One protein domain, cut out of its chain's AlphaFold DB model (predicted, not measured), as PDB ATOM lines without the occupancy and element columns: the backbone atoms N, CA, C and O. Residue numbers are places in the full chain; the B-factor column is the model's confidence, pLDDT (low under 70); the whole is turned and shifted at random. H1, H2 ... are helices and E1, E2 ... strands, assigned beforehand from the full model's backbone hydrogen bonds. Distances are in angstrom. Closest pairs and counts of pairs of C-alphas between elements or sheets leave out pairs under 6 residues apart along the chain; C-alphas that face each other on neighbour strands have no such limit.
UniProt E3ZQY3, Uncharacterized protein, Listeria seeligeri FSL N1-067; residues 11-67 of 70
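This is residues 11 to 67 of the 70 residues of an uncharacterized protein of Listeria seeligeri FSL N1-067 (UniProt E3ZQY3). A small antiparallel sheet, E1 - E2 - E3, has one long helix, H1, slanting over one face, and residues 11 to 22 of H1 stick out as an arm. The 57 printed residues, with H1, E1, E2, E3 in chain order, are of mixed class: two layers, a helix on one face of a meander, each strand the antiparallel neighbour of the one before. The whole is loose, radius of gyration of the C-alphas 13.0 A, spanning 43 by 20 by 17 A.

Inner strand E2, residues 47 to 52, forms hairpins with E1, residues 41 to 44 (N 47 and O 44, 2.8 A), and E3, residues 62 to 67 (N 48 and O 67, 2.8 A), at 136 and 159 degrees. H1, residues 11 to 33, is on the sheet at a height of 10.4 A, slantwise to E2 at 52 degrees on the local plane; its closest C-alphas to E1 are Ala 27 and Ile 44, 5.7 A. Every O i to N i+4 pair in H1 is within hydrogen-bond range.

H1, 33.5 A long, begins at C-alpha 11 (-48.880, -53.011, -20.774). E1 measures 10.0 A, E2 16.1 A and E3 14.6 A, ending at C-alpha 67 (-48.715, -38.397, -39.139).

The C-alphas farthest apart, His 11 and Ala 57, are 43.4 A apart. The printed part has no cut and no long link; residues 11 to 13 are under pLDDT 70.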
ATOM      1  N   HIS A  11     -48.448 -52.049 -19.747       61.12
ATOM      2  CA  HIS A  11     -48.880 -53.011 -20.774       61.12
ATOM      3  C   HIS A  11     -49.927 -52.421 -21.738       61.12
ATOM      4  O   HIS A  11     -49.937 -52.769 -22.917       61.12
ATOM      5  N   GLY A  12     -50.758 -51.483 -21.264       63.41
ATOM      6  CA  GLY A  12     -51.728 -50.772 -22.099       63.41
ATOM      7  C   GLY A  12     -51.084 -49.907 -23.190       63.41
ATOM      8  O   GLY A  12     -51.600 -49.864 -24.299       63.41
ATOM      9  N   GLN A  13     -49.924 -49.293 -22.926       67.31
ATOM     10  CA  GLN A  13     -49.215 -48.482 -23.926       67.31
ATOM     11  C   GLN A  13     -48.707 -49.346 -25.081       67.31
ATOM     12  O   GLN A  13     -48.896 -48.976 -26.234       67.31
ATOM     13  N   LYS A  14     -48.182 -50.544 -24.782       76.81
ATOM     14  CA  LYS A  14     -47.731 -51.488 -25.816       76.81
ATOM     15  C   LYS A  14     -48.867 -51.912 -26.746       76.81
ATOM     16  O   LYS A  14     -48.654 -52.043 -27.948       76.81
ATOM     17  N   LEU A  15     -50.071 -52.115 -26.203       83.75
ATOM     18  CA  LEU A  15     -51.249 -52.453 -27.005       83.75
ATOM     19  C   LEU A  15     -51.666 -51.283 -27.907       83.75
ATOM     20  O   LEU A  15     -51.930 -51.485 -29.089       83.75
ATOM     21  N   THR A  16     -51.686 -50.059 -27.376       83.69
ATOM     22  CA  THR A  16     -52.002 -48.858 -28.164       83.69
ATOM     23  C   THR A  16     -50.982 -48.623 -29.280       83.69
ATOM     24  O   THR A  16     -51.377 -48.337 -30.408       83.69
ATOM     25  N   GLU A  17     -49.687 -48.805 -29.015       87.12
ATOM     26  CA  GLU A  17     -48.628 -48.704 -30.030       87.12
ATOM     27  C   GLU A  17     -48.800 -49.756 -31.133       87.12
ATOM     28  O   GLU A  17     -48.711 -49.436 -32.318       87.12
ATOM     29  N   GLN A  18     -49.108 -51.004 -30.766       90.75
ATOM     30  CA  GLN A  18     -49.387 -52.066 -31.735       90.75
ATOM     31  C   GLN A  18     -50.607 -51.745 -32.598       90.75
ATOM     32  O   GLN A  18     -50.559 -51.941 -33.813       90.75
ATOM     33  N   GLN A  19     -51.680 -51.227 -31.998       92.00
ATOM     34  CA  GLN A  19     -52.879 -50.832 -32.734       92.00
ATOM     35  C   GLN A  19     -52.593 -49.680 -33.706       92.00
ATOM     36  O   GLN A  19     -53.067 -49.715 -34.841       92.00
ATOM     37  N   LEU A  20     -51.786 -48.698 -33.298       93.12
ATOM     38  CA  LEU A  20     -51.383 -47.577 -34.149       93.12
ATOM     39  C   LEU A  20     -50.503 -48.036 -35.323       93.12
ATOM     40  O   LEU A  20     -50.693 -47.599 -36.453       93.12
ATOM     41  N   LEU A  21     -49.573 -48.965 -35.093       94.88
ATOM     42  CA  LEU A  21     -48.758 -49.548 -36.167       94.88
ATOM     43  C   LEU A  21     -49.597 -50.386 -37.142       94.88
ATOM     44  O   LEU A  21     -49.345 -50.366 -38.346       94.88
ATOM     45  N   ARG A  22     -50.607 -51.105 -36.640       96.50
ATOM     46  CA  ARG A  22     -51.557 -51.847 -37.481       96.50
ATOM     47  C   ARG A  22     -52.423 -50.919 -38.322       96.50
ATOM     48  O   ARG A  22     -52.612 -51.202 -39.501       96.50
ATOM     49  N   SER A  23     -52.908 -49.810 -37.758       96.19
ATOM     50  CA  SER A  23     -53.666 -48.828 -38.541       96.19
ATOM     51  C   SER A  23     -52.786 -48.153 -39.594       96.19
ATOM     52  O   SER A  23     -53.223 -47.990 -40.730       96.19
ATOM     53  N   PHE A  24     -51.524 -47.850 -39.264       96.44
ATOM     54  CA  PHE A  24     -50.556 -47.336 -40.232       96.44
ATOM     55  C   PHE A  24     -50.336 -48.304 -41.400       96.44
ATOM     56  O   PHE A  24     -50.394 -47.884 -42.554       96.44
ATOM     57  N   GLN A  25     -50.126 -49.597 -41.118       96.94
ATOM     58  CA  GLN A  25     -49.994 -50.625 -42.159       96.94
ATOM     59  C   GLN A  25     -51.210 -50.610 -43.094       96.94
ATOM     60  O   GLN A  25     -51.032 -50.516 -44.308       96.94
ATOM     61  N   GLY A  26     -52.424 -50.642 -42.535       97.06
ATOM     62  CA  GLY A  26     -53.657 -50.641 -43.323       97.06
ATOM     63  C   GLY A  26     -53.792 -49.402 -44.214       97.06
ATOM     64  O   GLY A  26     -54.097 -49.526 -45.400       97.06
ATOM     65  N   ALA A  27     -53.472 -48.213 -43.691       96.06
ATOM     66  CA  ALA A  27     -53.499 -46.977 -44.473       96.06
ATOM     67  C   ALA A  27     -52.506 -47.008 -45.650       96.06
ATOM     68  O   ALA A  27     -52.825 -46.551 -46.751       96.06
ATOM     69  N   VAL A  28     -51.316 -47.586 -45.454       95.75
ATOM     70  CA  VAL A  28     -50.318 -47.761 -46.522       95.75
ATOM     71  C   VAL A  28     -50.790 -48.779 -47.565       95.75
ATOM     72  O   VAL A  28     -50.686 -48.516 -48.765       95.75
ATOM     73  N   GLU A  29     -51.349 -49.914 -47.149       96.25
ATOM     74  CA  GLU A  29     -51.903 -50.929 -48.059       96.25
ATOM     75  C   GLU A  29     -53.028 -50.353 -48.922       96.25
ATOM     76  O   GLU A  29     -53.052 -50.549 -50.141       96.25
ATOM     77  N   GLN A  30     -53.912 -49.557 -48.324       95.69
ATOM     78  CA  GLN A  30     -54.976 -48.878 -49.052       95.69
ATOM     79  C   GLN A  30     -54.420 -47.837 -50.030       95.69
ATOM     80  O   GLN A  30     -54.788 -47.857 -51.205       95.69
ATOM     81  N   ALA A  31     -53.479 -46.992 -49.593       93.88
ATOM     82  CA  ALA A  31     -52.826 -46.004 -50.454       93.88
ATOM     83  C   ALA A  31     -52.160 -46.649 -51.681       93.88
ATOM     84  O   ALA A  31     -52.318 -46.167 -52.806       93.88
ATOM     85  N   THR A  32     -51.436 -47.755 -51.472       92.81
ATOM     86  CA  THR A  32     -50.768 -48.500 -52.552       92.81
ATOM     87  C   THR A  32     -51.770 -49.130 -53.516       92.81
ATOM     88  O   THR A  32     -51.580 -49.032 -54.728       92.81
ATOM     89  N   SER A  33     -52.869 -49.691 -53.004       93.75
ATOM     90  CA  SER A  33     -53.913 -50.335 -53.813       93.75
ATOM     91  C   SER A  33     -54.688 -49.345 -54.688       93.75
ATOM     92  O   SER A  33     -55.087 -49.686 -55.799       93.75
ATOM     93  N   THR A  34     -54.878 -48.104 -54.229       89.12
ATOM     94  CA  THR A  34     -55.561 -47.046 -55.001       89.12
ATOM     95  C   THR A  34     -54.674 -46.341 -56.031       89.12
ATOM     96  O   THR A  34     -55.175 -45.556 -56.835       89.12
ATOM     97  N   GLY A  35     -53.366 -46.612 -56.020       88.94
ATOM     98  CA  GLY A  35     -52.374 -45.897 -56.818       88.94
ATOM     99  C   GLY A  35     -51.860 -44.642 -56.105       88.94
ATOM    100  O   GLY A  35     -52.602 -43.704 -55.810       88.94
ATOM    101  N   ILE A  36     -50.553 -44.613 -55.844       88.38
ATOM    102  CA  ILE A  36     -49.905 -43.530 -55.100       88.38
ATOM    103  C   ILE A  36     -49.691 -42.311 -56.001       88.38
ATOM    104  O   ILE A  36     -49.023 -42.392 -57.032       88.38
ATOM    105  N   LYS A  37     -50.181 -41.149 -55.558       91.75
ATOM    106  CA  LYS A  37     -49.761 -39.847 -56.089       91.75
ATOM    107  C   LYS A  37     -48.549 -39.357 -55.307       91.75
ATOM    108  O   LYS A  37     -48.657 -39.031 -54.127       91.75
ATOM    109  N   PHE A  38     -47.395 -39.328 -55.964       94.62
ATOM    110  CA  PHE A  38     -46.156 -38.893 -55.333       94.62
ATOM    111  C   PHE A  38     -46.155 -37.399 -55.009       94.62
ATOM    112  O   PHE A  38     -46.845 -36.599 -55.644       94.62
ATOM    113  N   ASP A  39     -45.397 -37.054 -53.967       94.81
ATOM    114  CA  ASP A  39     -45.146 -35.697 -53.472       94.81
ATOM    115  C   ASP A  39     -46.416 -34.897 -53.153       94.81
ATOM    116  O   ASP A  39     -46.394 -33.678 -53.010       94.81
ATOM    117  N   THR A  40     -47.521 -35.617 -52.979       94.75
ATOM    118  CA  THR A  40     -48.833 -35.087 -52.644       94.75
ATOM    119  C   THR A  40     -49.235 -35.615 -51.279       94.75
ATOM    120  O   THR A  40     -49.027 -36.784 -50.956       94.75
ATOM    121  N   LYS A  41     -49.825 -34.736 -50.473       95.12
ATOM    122  CA  LYS A  41     -50.429 -35.109 -49.201       95.12
ATOM    123  C   LYS A  41     -51.732 -35.857 -49.453       95.12
ATOM    124  O   LYS A  41     -52.631 -35.319 -50.097       95.12
ATOM    125  N   ILE A  42     -51.830 -37.071 -48.928       94.56
ATOM    126  CA  ILE A  42     -53.060 -37.863 -48.938       94.56
ATOM    127  C   ILE A  42     -53.494 -38.151 -47.503       94.56
ATOM    128  O   ILE A  42     -52.649 -38.283 -46.618       94.56
ATOM    129  N   ILE A  43     -54.804 -38.224 -47.279       95.06
ATOM    130  CA  ILE A  43     -55.390 -38.553 -45.979       95.06
ATOM    131  C   ILE A  43     -56.211 -39.829 -46.147       95.06
ATOM    132  O   ILE A  43     -57.157 -39.842 -46.935       95.06
ATOM    133  N   ILE A  44     -55.824 -40.894 -45.446       94.06
ATOM    134  CA  ILE A  44     -56.472 -42.213 -45.484       94.06
ATOM    135  C   ILE A  44     -56.461 -42.782 -44.066       94.06
ATOM    136  O   ILE A  44     -55.411 -42.776 -43.435       94.06
ATOM    137  N   ASP A  45     -57.609 -43.244 -43.565       92.44
ATOM    138  CA  ASP A  45     -57.742 -43.872 -42.238       92.44
ATOM    139  C   ASP A  45     -57.048 -43.096 -41.111       92.44
ATOM    140  O   ASP A  45     -56.239 -43.634 -40.357       92.44
ATOM    141  N   ASN A  46     -57.336 -41.792 -41.026       95.12
ATOM    142  CA  ASN A  46     -56.740 -40.880 -40.046       95.12
ATOM    143  C   ASN A  46     -55.214 -40.712 -40.170       95.12
ATOM    144  O   ASN A  46     -54.596 -40.102 -39.306       95.12
ATOM    145  N   TRP A  47     -54.588 -41.172 -41.251       97.19
ATOM    146  CA  TRP A  47     -53.177 -40.936 -41.537       97.19
ATOM    147  C   TRP A  47     -52.994 -39.897 -42.632       97.19
ATOM    148  O   TRP A  47     -53.512 -40.035 -43.738       97.19
ATOM    149  N   GLU A  48     -52.188 -38.883 -42.341       97.00
ATOM    150  CA  GLU A  48     -51.627 -37.974 -43.330       97.00
ATOM    151  C   GLU A  48     -50.306 -38.549 -43.854       97.00
ATOM    152  O   GLU A  48     -49.326 -38.651 -43.110       97.00
ATOM    153  N   LEU A  49     -50.270 -38.913 -45.137       96.75
ATOM    154  CA  LEU A  49     -49.136 -39.581 -45.777       96.75
ATOM    155  C   LEU A  49     -48.591 -38.760 -46.952       96.75
ATOM    156  O   LEU A  49     -49.352 -38.163 -47.716       96.75
ATOM    157  N   ILE A  50     -47.266 -38.767 -47.123       97.38
ATOM    158  CA  ILE A  50     -46.602 -38.287 -48.344       97.38
ATOM    159  C   ILE A  50     -45.578 -39.324 -48.793       97.38
ATOM    160  O   ILE A  50     -44.615 -39.631 -48.081       97.38
ATOM    161  N   PHE A  51     -45.767 -39.810 -50.015       96.38
ATOM    162  CA  PHE A  51     -44.852 -40.723 -50.683       96.38
ATOM    163  C   PHE A  51     -43.934 -39.945 -51.620       96.38
ATOM    164  O   PHE A  51     -44.367 -38.994 -52.266       96.38
ATOM    165  N   SER A  52     -42.686 -40.376 -51.745       95.44
ATOM    166  CA  SER A  52     -41.781 -39.921 -52.799       95.44
ATOM    167  C   SER A  52     -41.406 -41.089 -53.707       95.44
ATOM    168  O   SER A  52     -41.347 -42.233 -53.237       95.44
ATOM    169  N   PRO A  53     -41.171 -40.818 -55.002       94.25
ATOM    170  CA  PRO A  53     -40.828 -41.861 -55.949       94.25
ATOM    171  C   PRO A  53     -39.447 -42.442 -55.629       94.25
ATOM    172  O   PRO A  53     -38.651 -41.861 -54.885       94.25
ATOM    173  N   ALA A  54     -39.166 -43.597 -56.226       93.31
ATOM    174  CA  ALA A  54     -37.825 -44.161 -56.263       93.31
ATOM    175  C   ALA A  54     -36.840 -43.149 -56.876       93.31
ATOM    176  O   ALA A  54     -37.166 -42.489 -57.866       93.31
ATOM    177  N   ARG A  55     -35.644 -43.010 -56.291       90.44
ATOM    178  CA  ARG A  55     -34.628 -42.070 -56.802       90.44
ATOM    179  C   ARG A  55     -33.893 -42.625 -58.014       90.44
ATOM    180  O   ARG A  55     -33.484 -41.861 -58.879       90.44
ATOM    181  N   GLU A  56     -33.750 -43.944 -58.073       92.44
ATOM    182  CA  GLU A  56     -33.093 -44.660 -59.162       92.44
ATOM    183  C   GLU A  56     -33.936 -45.866 -59.595       92.44
ATOM    184  O   GLU A  56     -34.759 -46.386 -58.834       92.44
ATOM    185  N   ALA A  57     -33.726 -46.326 -60.829       89.00
ATOM    186  CA  ALA A  57     -34.400 -47.510 -61.346       89.00
ATOM    187  C   ALA A  57     -34.070 -48.744 -60.484       89.00
ATOM    188  O   ALA A  57     -32.913 -48.998 -60.161       89.00
ATOM    189  N   GLY A  58     -35.100 -49.511 -60.116       90.56
ATOM    190  CA  GLY A  58     -34.970 -50.686 -59.246       90.56
ATOM    191  C   GLY A  58     -35.090 -50.401 -57.745       90.56
ATOM    192  O   GLY A  58     -35.125 -51.347 -56.962       90.56
ATOM    193  N   GLN A  59     -35.200 -49.136 -57.323       92.44
ATOM    194  CA  GLN A  59     -35.493 -48.789 -55.929       92.44
ATOM    195  C   GLN A  59     -37.001 -48.774 -55.652       92.44
ATOM    196  O   GLN A  59     -37.823 -48.607 -56.553       92.44
ATOM    197  N   LEU A  60     -37.364 -48.927 -54.377       92.06
ATOM    198  CA  LEU A  60     -38.743 -48.792 -53.920       92.06
ATOM    199  C   LEU A  60     -39.066 -47.324 -53.595       92.06
ATOM    200  O   LEU A  60     -38.187 -46.587 -53.139       92.06
ATOM    201  N   PRO A  61     -40.321 -46.891 -53.799       92.81
ATOM    202  CA  PRO A  61     -40.782 -45.611 -53.284       92.81
ATOM    203  C   PRO A  61     -40.728 -45.598 -51.753       92.81
ATOM    204  O   PRO A  61     -40.793 -46.638 -51.096       92.81
ATOM    205  N   VAL A  62     -40.640 -44.400 -51.183       94.56
ATOM    206  CA  VAL A  62     -40.508 -44.213 -49.734       94.56
ATOM    207  C   VAL A  62     -41.631 -43.347 -49.189       94.56
ATOM    208  O   VAL A  62     -42.109 -42.429 -49.855       94.56
ATOM    209  N   ILE A  63     -42.013 -43.602 -47.943       95.69
ATOM    210  CA  ILE A  63     -42.871 -42.707 -47.169       95.69
ATOM    211  C   ILE A  63     -41.948 -41.707 -46.474       95.69
ATOM    212  O   ILE A  63     -41.170 -42.090 -45.604       95.69
ATOM    213  N   LYS A  64     -42.004 -40.431 -46.868       95.12
ATOM    214  CA  LYS A  64     -41.196 -39.370 -46.233       95.12
ATOM    215  C   LYS A  64     -41.941 -38.624 -45.127       95.12
ATOM    216  O   LYS A  64     -41.317 -37.896 -44.363       95.12
ATOM    217  N   HIS A  65     -43.261 -38.796 -45.054       95.25
ATOM    218  CA  HIS A  65     -44.125 -38.198 -44.037       95.25
ATOM    219  C   HIS A  65     -45.259 -39.152 -43.679       95.25
ATOM    220  O   HIS A  65     -45.932 -39.662 -44.576       95.25
ATOM    221  N   ALA A  66     -45.461 -39.356 -42.380       96.25
ATOM    222  CA  ALA A  66     -46.570 -40.113 -41.821       96.25
ATOM    223  C   ALA A  66     -46.959 -39.510 -40.469       96.25
ATOM    224  O   ALA A  66     -46.157 -39.509 -39.533       96.25
ATOM    225  N   VAL A  67     -48.177 -38.985 -40.373       96.25
ATOM    226  CA  VAL A  67     -48.715 -38.397 -39.139       96.25
ATOM    227  C   VAL A  67     -50.124 -38.919 -38.910       96.25
ATOM    228  O   VAL A  67     -50.973 -38.808 -39.791       96.25
TER     229      VAL A  67